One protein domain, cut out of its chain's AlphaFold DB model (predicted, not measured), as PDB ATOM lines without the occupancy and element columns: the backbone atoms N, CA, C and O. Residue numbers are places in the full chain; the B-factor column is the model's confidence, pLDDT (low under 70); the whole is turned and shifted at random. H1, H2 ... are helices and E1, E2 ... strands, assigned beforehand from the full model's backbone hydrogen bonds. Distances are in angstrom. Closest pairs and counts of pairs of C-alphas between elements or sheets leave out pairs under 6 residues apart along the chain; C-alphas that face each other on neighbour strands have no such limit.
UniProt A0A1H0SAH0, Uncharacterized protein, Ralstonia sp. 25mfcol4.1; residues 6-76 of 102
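Overview. This is residues 6 to 76 of the 102 residues of an uncharacterized protein of Ralstonia sp. 25mfcol4.1 (UniProt A0A1H0SAH0). Picture a strongly twisted four-stranded sheet with two short helices over one face: H1 runs along E1 near one end, and H2 stands up from the sheet over E2. After H2 a long loop, residues 58 to 72, returns to E4 at an edge of the sheet. The printed part has 71 residues, with two named helices and four named strands in the order H1, E1, E2, E3, H2, E4, of mixed class. The sheet runs E3, E2, E1, E4, all antiparallel. The whole is compact, with a radius of gyration of the C-alphas of 11.2 A and spans of 32 by 27 by 21 A.

Arrangement. Start at the inner strands E1, residues 19 to 24, and E2, residues 31 to 37, an antiparallel hairpin; look for N 21 and O 35, 2.8 A apart and within hydrogen-bond range. E2 forms another hairpin with edge strand E3, residues 43 to 48, where N 36 and O 45 are 2.8 A apart. These three make a meander, each strand the antiparallel neighbour of the one before. On the other side of E1 is edge strand E4, residues 73 to 75, with N 74 and O 20 at 2.7 A. Two layers are formed by the sheet and, on the same face, H1, residues 6 to 15, and H2, residues 49 to 57. H1 is over E1 at a height over the sheet of 9.3 A, along the strands at 18 degrees on the local plane. H2 has a height of 9.9 A; it only just stands up from the sheet, rising 40.4 degrees. The helices are close but not clearly touching, the closest C-alphas being Gln 7 and Met 55 at 7.2 A. In H1 and H2 every O i to N i+4 pair is within hydrogen-bond range.

Along the chain. Find C-alpha 19 at (-22.127, -24.977, 30.088); from there E1 runs 15.9 A. E2 measures 16.8 A, E3 14.3 A and E4 6.5 A. H1 begins at C-alpha 6, (-25.063, -10.700, 36.268), and runs 14.4 A; H2 measures 12.2 A. E4 ends at C-alpha 75, (-17.136, -24.704, 33.048).

Size, cuts and confidence. The two C-alphas farthest apart, those of Glu 16 and Ile 27, are 33.5 A apart. The printed part has no cut. The link from H2 to E4 is long, 15 residues; within it residues 62 to 63 pair antiparallel with residues 74 to 75 of E4. The mean pLDDT of the printed part is 83.1, and residue 41 is under 70.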
ATOM      1  N   GLN A   6     -24.962  -9.843  37.456       80.69
ATOM      2  CA  GLN A   6     -25.063 -10.700  36.268       80.69
ATOM      3  C   GLN A   6     -23.945 -11.756  36.190       80.69
ATOM      4  O   GLN A   6     -24.196 -12.896  35.821       80.69
ATOM      5  N   GLN A   7     -22.715 -11.402  36.576       80.19
ATOM      6  CA  GLN A   7     -21.588 -12.340  36.576       80.19
ATOM      7  C   GLN A   7     -21.740 -13.387  37.684       80.19
ATOM      8  O   GLN A   7     -21.465 -14.557  37.454       80.19
ATOM      9  N   LYS A   8     -22.225 -12.987  38.868       83.94
ATOM     10  CA  LYS A   8     -22.529 -13.930  39.957       83.94
ATOM     11  C   LYS A   8     -23.590 -14.948  39.533       83.94
ATOM     12  O   LYS A   8     -23.409 -16.135  39.770       83.94
ATOM     13  N   ARG A   9     -24.644 -14.487  38.850       84.88
ATOM     14  CA  ARG A   9     -25.685 -15.360  38.294       84.88
ATOM     15  C   ARG A   9     -25.111 -16.367  37.296       84.88
ATOM     16  O   ARG A   9     -25.427 -17.542  37.391       84.88
ATOM     17  N   LEU A  10     -24.239 -15.933  36.384       82.25
ATOM     18  CA  LEU A  10     -23.579 -16.832  35.427       82.25
ATOM     19  C   LEU A  10     -22.738 -17.908  36.117       82.25
ATOM     20  O   LEU A  10     -22.814 -19.071  35.739       82.25
ATOM     21  N   VAL A  11     -21.966 -17.539  37.141       82.88
ATOM     22  CA  VAL A  11     -21.175 -18.504  37.921       82.88
ATOM     23  C   VAL A  11     -22.082 -19.524  38.608       82.88
ATOM     24  O   VAL A  11     -21.777 -20.710  38.590       82.88
ATOM     25  N   GLN A  12     -23.210 -19.079  39.166       84.50
ATOM     26  CA  GLN A  12     -24.183 -19.970  39.791       84.50
ATOM     27  C   GLN A  12     -24.793 -20.948  38.777       84.50
ATOM     28  O   GLN A  12     -24.800 -22.144  39.044       84.50
ATOM     29  N   LEU A  13     -25.192 -20.470  37.594       84.81
ATOM     30  CA  LEU A  13     -25.712 -21.325  36.522       84.81
ATOM     31  C   LEU A  13     -24.683 -22.383  36.106       84.81
ATOM     32  O   LEU A  13     -25.011 -23.557  35.982       84.81
ATOM     33  N   LEU A  14     -23.413 -22.004  35.950       83.06
ATOM     34  CA  LEU A  14     -22.359 -22.977  35.659       83.06
ATOM     35  C   LEU A  14     -22.236 -24.040  36.766       83.06
ATOM     36  O   LEU A  14     -22.037 -25.214  36.462       83.06
ATOM     37  N   SER A  15     -22.368 -23.652  38.039       82.31
ATOM     38  CA  SER A  15     -22.364 -24.592  39.171       82.31
ATOM     39  C   SER A  15     -23.595 -25.504  39.206       82.31
ATOM     40  O   SER A  15     -23.504 -26.617  39.710       82.31
ATOM     41  N   GLU A  16     -24.728 -25.064  38.654       83.44
ATOM     42  CA  GLU A  16     -25.952 -25.864  38.496       83.44
ATOM     43  C   GLU A  16     -25.866 -26.874  37.332       83.44
ATOM     44  O   GLU A  16     -26.799 -27.643  37.110       83.44
ATOM     45  N   GLY A  17     -24.747 -26.903  36.598       80.88
ATOM     46  CA  GLY A  17     -24.516 -27.836  35.490       80.88
ATOM     47  C   GLY A  17     -24.767 -27.244  34.104       80.88
ATOM     48  O   GLY A  17     -24.837 -27.984  33.124       80.88
ATOM     49  N   TYR A  18     -24.899 -25.920  33.995       85.75
ATOM     50  CA  TYR A  18     -24.924 -25.243  32.702       85.75
ATOM     51  C   TYR A  18     -23.509 -25.155  32.124       85.75
ATOM     52  O   TYR A  18     -22.515 -25.099  32.850       85.75
ATOM     53  N   THR A  19     -23.410 -25.073  30.800       85.00
ATOM     54  CA  THR A  19     -22.127 -24.977  30.088       85.00
ATOM     55  C   THR A  19     -22.108 -23.773  29.168       85.00
ATOM     56  O   THR A  19     -23.064 -23.531  28.438       85.00
ATOM     57  N   LEU A  20     -21.010 -23.020  29.163       88.25
ATOM     58  CA  LEU A  20     -20.810 -21.900  28.243       88.25
ATOM     59  C   LEU A  20     -19.947 -22.361  27.071       88.25
ATOM     60  O   LEU A  20     -18.759 -22.610  27.245       88.25
ATOM     61  N   ARG A  21     -20.504 -22.449  25.869       89.06
ATOM     62  CA  ARG A  21     -19.767 -22.830  24.662       89.06
ATOM     63  C   ARG A  21     -19.145 -21.603  24.011       89.06
ATOM     64  O   ARG A  21     -19.836 -20.633  23.728       89.06
ATOM     65  N   ILE A  22     -17.846 -21.645  23.753       89.75
ATOM     66  CA  ILE A  22     -17.103 -20.537  23.153       89.75
ATOM     67  C   ILE A  22     -17.348 -20.524  21.643       89.75
ATOM     68  O   ILE A  22     -17.052 -21.495  20.947       89.75
ATOM     69  N   VAL A  23     -17.821 -19.390  21.131       88.12
ATOM     70  CA  VAL A  23     -17.974 -19.133  19.700       88.12
ATOM     71  C   VAL A  23     -16.817 -18.264  19.226       88.12
ATOM     72  O   VAL A  23     -16.539 -17.182  19.757       88.12
ATOM     73  N   ARG A  24     -16.113 -18.761  18.210       87.94
ATOM     74  CA  ARG A  24     -14.939 -18.110  17.631       87.94
ATOM     75  C   ARG A  24     -15.252 -17.601  16.238       87.94
ATOM     76  O   ARG A  24     -16.029 -18.203  15.503       87.94
ATOM     77  N   SER A  25     -14.612 -16.499  15.872       84.25
ATOM     78  CA  SER A  25     -14.679 -15.995  14.507       84.25
ATOM     79  C   SER A  25     -13.933 -16.947  13.573       84.25
ATOM     80  O   SER A  25     -12.793 -17.309  13.857       84.25
ATOM     81  N   LEU A  26     -14.541 -17.302  12.440       79.19
ATOM     82  CA  LEU A  26     -13.906 -18.125  11.402       79.19
ATOM     83  C   LEU A  26     -12.741 -17.411  10.696       79.19
ATOM     84  O   LEU A  26     -11.954 -18.056  10.021       79.19
ATOM     85  N   ILE A  27     -12.637 -16.088  10.849       81.69
ATOM     86  CA  ILE A  27     -11.639 -15.264  10.155       81.69
ATOM     87  C   ILE A  27     -10.351 -15.158  10.978       81.69
ATOM     88  O   ILE A  27      -9.259 -15.308  10.449       81.69
ATOM     89  N   ASN A  28     -10.478 -14.902  12.282       81.62
ATOM     90  CA  ASN A  28      -9.334 -14.634  13.162       81.62
ATOM     91  C   ASN A  28      -9.102 -15.731  14.208       81.62
ATOM     92  O   ASN A  28      -8.215 -15.597  15.045       81.62
ATOM     93  N   HIS A  29      -9.952 -16.764  14.244       77.75
ATOM     94  CA  HIS A  29      -9.986 -17.797  15.289       77.75
ATOM     95  C   HIS A  29     -10.097 -17.259  16.730       77.75
ATOM     96  O   HIS A  29      -9.998 -18.019  17.695       77.75
ATOM     97  N   ALA A  30     -10.357 -15.959  16.891       82.25
ATOM     98  CA  ALA A  30     -10.483 -15.300  18.176       82.25
ATOM     99  C   ALA A  30     -11.869 -15.569  18.788       82.25
ATOM    100  O   ALA A  30     -12.872 -15.570  18.060       82.25
ATOM    101  N   PRO A  31     -11.950 -15.779  20.112       83.00
ATOM    102  CA  PRO A  31     -13.222 -15.923  20.802       83.00
ATOM    103  C   PRO A  31     -13.976 -14.587  20.811       83.00
ATOM    104  O   PRO A  31     -13.438 -13.558  21.216       83.00
ATOM    105  N   VAL A  32     -15.223 -14.604  20.340       87.12
ATOM    106  CA  VAL A  32     -16.042 -13.391  20.158       87.12
ATOM    107  C   VAL A  32     -17.086 -13.289  21.265       87.12
ATOM    108  O   VAL A  32     -17.238 -12.257  21.919       87.12
ATOM    109  N   HIS A  33     -17.782 -14.392  21.514       89.31
ATOM    110  CA  HIS A  33     -18.779 -14.540  22.566       89.31
ATOM    111  C   HIS A  33     -18.859 -16.010  22.986       89.31
ATOM    112  O   HIS A  33     -18.270 -16.880  22.346       89.31
ATOM    113  N   ALA A  34     -19.569 -16.292  24.071       88.50
ATOM    114  CA  ALA A  34     -19.960 -17.645  24.424       88.50
ATOM    115  C   ALA A  34     -21.473 -17.739  24.569       88.50
ATOM    116  O   ALA A  34     -22.137 -16.768  24.920       88.50
ATOM    117  N   GLU A  35     -22.005 -18.915  24.312       90.12
ATOM    118  CA  GLU A  35     -23.423 -19.222  24.407       90.12
ATOM    119  C   GLU A  35     -23.653 -20.137  25.607       90.12
ATOM    120  O   GLU A  35     -22.959 -21.139  25.778       90.12
ATOM    121  N   LEU A  36     -24.593 -19.769  26.471       87.75
ATOM    122  CA  LEU A  36     -24.966 -20.536  27.649       87.75
ATOM    123  C   LEU A  36     -25.964 -21.618  27.246       87.75
ATOM    124  O   LEU A  36     -27.069 -21.312  26.805       87.75
ATOM    125  N   PHE A  37     -25.588 -22.872  27.456       85.62
ATOM    126  CA  PHE A  37     -26.422 -24.039  27.218       85.62
ATOM    127  C   PHE A  37     -26.909 -24.633  28.539       85.62
ATOM    128  O   PHE A  37     -26.125 -24.844  29.470       85.62
ATOM    129  N   CYS A  38     -28.211 -24.915  28.602       83.75
ATOM    130  CA  CYS A  38     -28.805 -25.757  29.638       83.75
ATOM    131  C   CYS A  38     -28.318 -27.209  29.509       83.75
ATOM    132  O   CYS A  38     -28.057 -27.656  28.389       83.75
ATOM    133  N   PRO A  39     -28.376 -28.009  30.588       72.69
ATOM    134  CA  PRO A  39     -28.205 -29.466  30.510       72.69
ATOM    135  C   PRO A  39     -29.240 -30.160  29.597       72.69
ATOM    136  O   PRO A  39     -29.031 -31.289  29.171       72.69
ATOM    137  N   GLY A  40     -30.338 -29.476  29.251       76.00
ATOM    138  CA  GLY A  40     -31.311 -29.889  28.230       76.00
ATOM    139  C   GLY A  40     -30.988 -29.435  26.799       76.00
ATOM    140  O   GLY A  40     -31.864 -29.489  25.943       76.00
ATOM    141  N   ASN A  41     -29.766 -28.959  26.534       67.62
ATOM    142  CA  ASN A  41     -29.262 -28.546  25.218       67.62
ATOM    143  C   ASN A  41     -29.921 -27.309  24.574       67.62
ATOM    144  O   ASN A  41     -29.712 -27.042  23.390       67.62
ATOM    145  N   SER A  42     -30.668 -26.512  25.338       78.25
ATOM    146  CA  SER A  42     -31.224 -25.239  24.859       78.25
ATOM    147  C   SER A  42     -30.246 -24.088  25.093       78.25
ATOM    148  O   SER A  42     -29.765 -23.910  26.215       78.25
ATOM    149  N   CYS A  43     -29.979 -23.293  24.051       79.06
ATOM    150  CA  CYS A  43     -29.271 -22.018  24.184       79.06
ATOM    151  C   CYS A  43     -30.168 -21.031  24.942       79.06
ATOM    152  O   CYS A  43     -31.294 -20.758  24.526       79.06
ATOM    153  N   VAL A  44     -29.683 -20.546  26.081       82.25
ATOM    154  CA  VAL A  44     -30.422 -19.654  26.985       82.25
ATOM    155  C   VAL A  44     -30.038 -18.205  26.747       82.25
ATOM    156  O   VAL A  44     -30.896 -17.328  26.742       82.25
ATOM    157  N   GLU A  45     -28.739 -17.941  26.606       85.38
ATOM    158  CA  GLU A  45     -28.208 -16.580  26.580       85.38
ATOM    159  C   GLU A  45     -26.838 -16.523  25.895       85.38
ATOM    160  O   GLU A  45     -26.007 -17.415  26.060       85.38
ATOM    161  N   THR A  46     -26.565 -15.432  25.178       88.31
ATOM    162  CA  THR A  46     -25.241 -15.131  24.621       88.31
ATOM    163  C   THR A  46     -24.491 -14.139  25.513       88.31
ATOM    164  O   THR A  46     -24.939 -13.017  25.753       88.31
ATOM    165  N   VAL A  47     -23.296 -14.517  25.960       87.62
ATOM    166  CA  VAL A  47     -22.420 -13.719  26.821       87.62
ATOM    167  C   VAL A  47     -21.195 -13.251  26.039       87.62
ATOM    168  O   VAL A  47     -20.428 -14.042  25.500       87.62
ATOM    169  N   GLN A  48     -20.967 -11.940  26.010       88.62
ATOM    170  CA  GLN A  48     -19.823 -11.344  25.312       88.62
ATOM    171  C   GLN A  48     -18.475 -11.749  25.933       88.62
ATOM    172  O   GLN A  48     -18.345 -11.803  27.162       88.62
ATOM    173  N   TRP A  49     -17.446 -11.952  25.099       87.06
ATOM    174  CA  TRP A  49     -16.138 -12.451  25.548       87.06
ATOM    175  C   TRP A  49     -15.481 -11.580  26.624       87.06
ATOM    176  O   TRP A  49     -14.934 -12.099  27.593       87.06
ATOM    177  N   TRP A  50     -15.606 -10.255  26.534       85.00
ATOM    178  CA  TRP A  50     -15.037  -9.337  27.528       85.00
ATOM    179  C   TRP A  50     -15.579  -9.567  28.954       85.00
ATOM    180  O   TRP A  50     -14.871  -9.335  29.936       85.00
ATOM    181  N   ARG A  51     -16.821 -10.058  29.105       84.25
ATOM    182  CA  ARG A  51     -17.374 -10.429  30.422       84.25
ATOM    183  C   ARG A  51     -16.754 -11.710  30.950       84.25
ATOM    184  O   ARG A  51     -16.518 -11.814  32.154       84.25
ATOM    185  N   ILE A  52     -16.519 -12.663  30.057       84.69
ATOM    186  CA  ILE A  52     -15.900 -13.952  30.356       84.69
ATOM    187  C   ILE A  52     -14.448 -13.743  30.760       84.69
ATOM    188  O   ILE A  52     -14.047 -14.253  31.800       84.69
ATOM    189  N   ASP A  53     -13.696 -12.925  30.022       85.50
ATOM    190  CA  ASP A  53     -12.316 -12.553  30.352       85.50
ATOM    191  C   ASP A  53     -12.219 -11.992  31.779       85.50
ATOM    192  O   ASP A  53     -11.395 -12.435  32.578       85.50
ATOM    193  N   LYS A  54     -13.151 -11.112  32.168       85.00
ATOM    194  CA  LYS A  54     -13.225 -10.598  33.541       85.00
ATOM    195  C   LYS A  54     -13.487 -11.701  34.579       85.00
ATOM    196  O   LYS A  54     -12.888 -11.667  35.652       85.00
ATOM    197  N   MET A  55     -14.358 -12.669  34.285       83.56
ATOM    198  CA  MET A  55     -14.633 -13.804  35.183       83.56
ATOM    199  C   MET A  55     -13.452 -14.783  35.269       83.56
ATOM    200  O   MET A  55     -13.153 -15.276  36.357       83.56
ATOM    201  N   LEU A  56     -12.749 -15.017  34.157       83.19
ATOM    202  CA  LEU A  56     -11.531 -15.827  34.087       83.19
ATOM    203  C   LEU A  56     -10.403 -15.192  34.906       83.19
ATOM    204  O   LEU A  56      -9.788 -15.866  35.731       83.19
ATOM    205  N   ARG A  57     -10.183 -13.877  34.760       83.19
ATOM    206  CA  ARG A  57      -9.220 -13.116  35.577       83.19
ATOM    207  C   ARG A  57      -9.565 -13.152  37.063       83.19
ATOM    208  O   ARG A  57      -8.668 -13.233  37.895       83.19
ATOM    209  N   ALA A  58     -10.856 -13.130  37.394       81.81
ATOM    210  CA  ALA A  58     -11.343 -13.278  38.764       81.81
ATOM    211  C   ALA A  58     -11.295 -14.729  39.287       81.81
ATOM    212  O   ALA A  58     -11.621 -14.955  40.449       81.81
ATOM    213  N   ARG A  59     -10.892 -15.705  38.456       78.62
ATOM    214  CA  ARG A  59     -10.893 -17.149  38.750       78.62
ATOM    215  C   ARG A  59     -12.254 -17.708  39.177       78.62
ATOM    216  O   ARG A  59     -12.320 -18.704  39.890       78.62
ATOM    217  N   CYS A  60     -13.342 -17.092  38.723       80.38
ATOM    218  CA  CYS A  60     -14.698 -17.539  39.044       80.38
ATOM    219  C   CYS A  60     -15.266 -18.534  38.033       80.38
ATOM    220  O   CYS A  60     -16.327 -19.086  38.280       80.38
ATOM    221  N   VAL A  61     -14.585 -18.738  36.906       82.00
ATOM    222  CA  VAL A  61     -14.902 -19.732  35.874       82.00
ATOM    223  C   VAL A  61     -13.600 -20.318  35.345       82.00
ATOM    224  O   VAL A  61     -12.539 -19.696  35.488       82.00
ATOM    225  N   ARG A  62     -13.657 -21.504  34.739       83.12
ATOM    226  CA  ARG A  62     -12.493 -22.145  34.125       83.12
ATOM    227  C   ARG A  62     -12.783 -22.576  32.701       83.12
ATOM    228  O   ARG A  62     -13.899 -22.923  32.343       83.12
ATOM    229  N   LEU A  63     -11.738 -22.541  31.893       85.75
ATOM    230  CA  LEU A  63     -11.747 -23.144  30.574       85.75
ATOM    231  C   LEU A  63     -11.599 -24.652  30.742       85.75
ATOM    232  O   LEU A  63     -10.734 -25.086  31.500       85.75
ATOM    233  N   ASP A  64     -12.395 -25.422  30.013       84.38
ATOM    234  CA  ASP A  64     -12.362 -26.887  30.052       84.38
ATOM    235  C   ASP A  64     -10.966 -27.454  29.762       84.38
ATOM    236  O   ASP A  64     -10.412 -28.219  30.543       84.38
ATOM    237  N   THR A  65     -10.328 -26.956  28.704       80.25
ATOM    238  CA  THR A  65      -8.976 -27.366  28.296       80.25
ATOM    239  C   THR A  65      -7.866 -26.598  29.029       80.25
ATOM    240  O   THR A  65      -6.687 -26.763  28.732       80.25
ATOM    241  N   GLY A  66      -8.205 -25.659  29.920       75.38
ATOM    242  CA  GLY A  66      -7.240 -24.793  30.613       75.38
ATOM    243  C   GLY A  66      -6.540 -23.730  29.746       75.38
ATOM    244  O   GLY A  66      -5.977 -22.786  30.294       75.38
ATOM    245  N   ASN A  67      -6.612 -23.821  28.413       80.38
ATOM    246  CA  ASN A  67      -6.024 -22.858  27.479       80.38
ATOM    247  C   ASN A  67      -7.092 -22.224  26.578       80.38
ATOM    248  O   ASN A  67      -7.835 -22.935  25.906       80.38
ATOM    249  N   VAL A  68      -7.122 -20.890  26.497       77.06
ATOM    250  CA  VAL A  68      -8.077 -20.125  25.677       77.06
ATOM    251  C   VAL A  68      -8.009 -20.491  24.194       77.06
ATOM    252  O   VAL A  68      -9.036 -20.513  23.523       77.06
ATOM    253  N   ALA A  69      -6.819 -20.842  23.698       76.06
ATOM    254  CA  ALA A  69      -6.612 -21.206  22.302       76.06
ATOM    255  C   ALA A  69      -7.264 -22.547  21.931       76.06
ATOM    256  O   ALA A  69      -7.686 -22.723  20.793       76.06
ATOM    257  N   ASN A  70      -7.436 -23.470  22.883       79.19
ATOM    258  CA  ASN A  70      -8.005 -24.805  22.632       79.19
ATOM    259  C   ASN A  70      -9.377 -25.009  23.277       79.19
ATOM    260  O   ASN A  70     -10.130 -25.876  22.855       79.19
ATOM    261  N   ALA A  71      -9.734 -24.172  24.249       81.31
ATOM    262  CA  ALA A  71     -10.993 -24.277  24.958       81.31
ATOM    263  C   ALA A  71     -12.191 -24.053  24.035       81.31
ATOM    264  O   ALA A  71     -12.326 -23.009  23.389       81.31
ATOM    265  N   THR A  72     -13.084 -25.029  24.026       84.88
ATOM    266  CA  THR A  72     -14.376 -24.982  23.336       84.88
ATOM    267  C   THR A  72     -15.512 -24.627  24.288       84.88
ATOM    268  O   THR A  72     -16.551 -24.142  23.847       84.88
ATOM    269  N   GLN A  73     -15.303 -24.816  25.592       88.00
ATOM    270  CA  GLN A  73     -16.295 -24.562  26.622       88.00
ATOM    271  C   GLN A  73     -15.672 -23.984  27.900       88.00
ATOM    272  O   GLN A  73     -14.485 -24.156  28.196       88.00
ATOM    273  N   ILE A  74     -16.501 -23.264  28.645       85.88
ATOM    274  CA  ILE A  74     -16.220 -22.710  29.960       85.88
ATOM    275  C   ILE A  74     -17.130 -23.439  30.934       85.88
ATOM    276  O   ILE A  74     -18.348 -23.508  30.752       85.88
ATOM    277  N   VAL A  75     -16.503 -23.966  31.968       82.44
ATOM    278  CA  VAL A  75     -17.136 -24.704  33.048       82.44
ATOM    279  C   VAL A  75     -17.036 -23.893  34.334       82.44
ATOM    280  O   VAL A  75     -16.203 -22.980  34.465       82.44
ATOM    281  N   ALA A  76     -17.887 -24.225  35.304       79.00
ATOM    282  CA  ALA A  76     -17.678 -23.760  36.665       79.00
ATOM    283  C   ALA A  76     -16.248 -24.120  37.092       79.00
ATOM    284  O   ALA A  76     -15.710 -25.146  36.653       79.00
TER     285      ALA A  76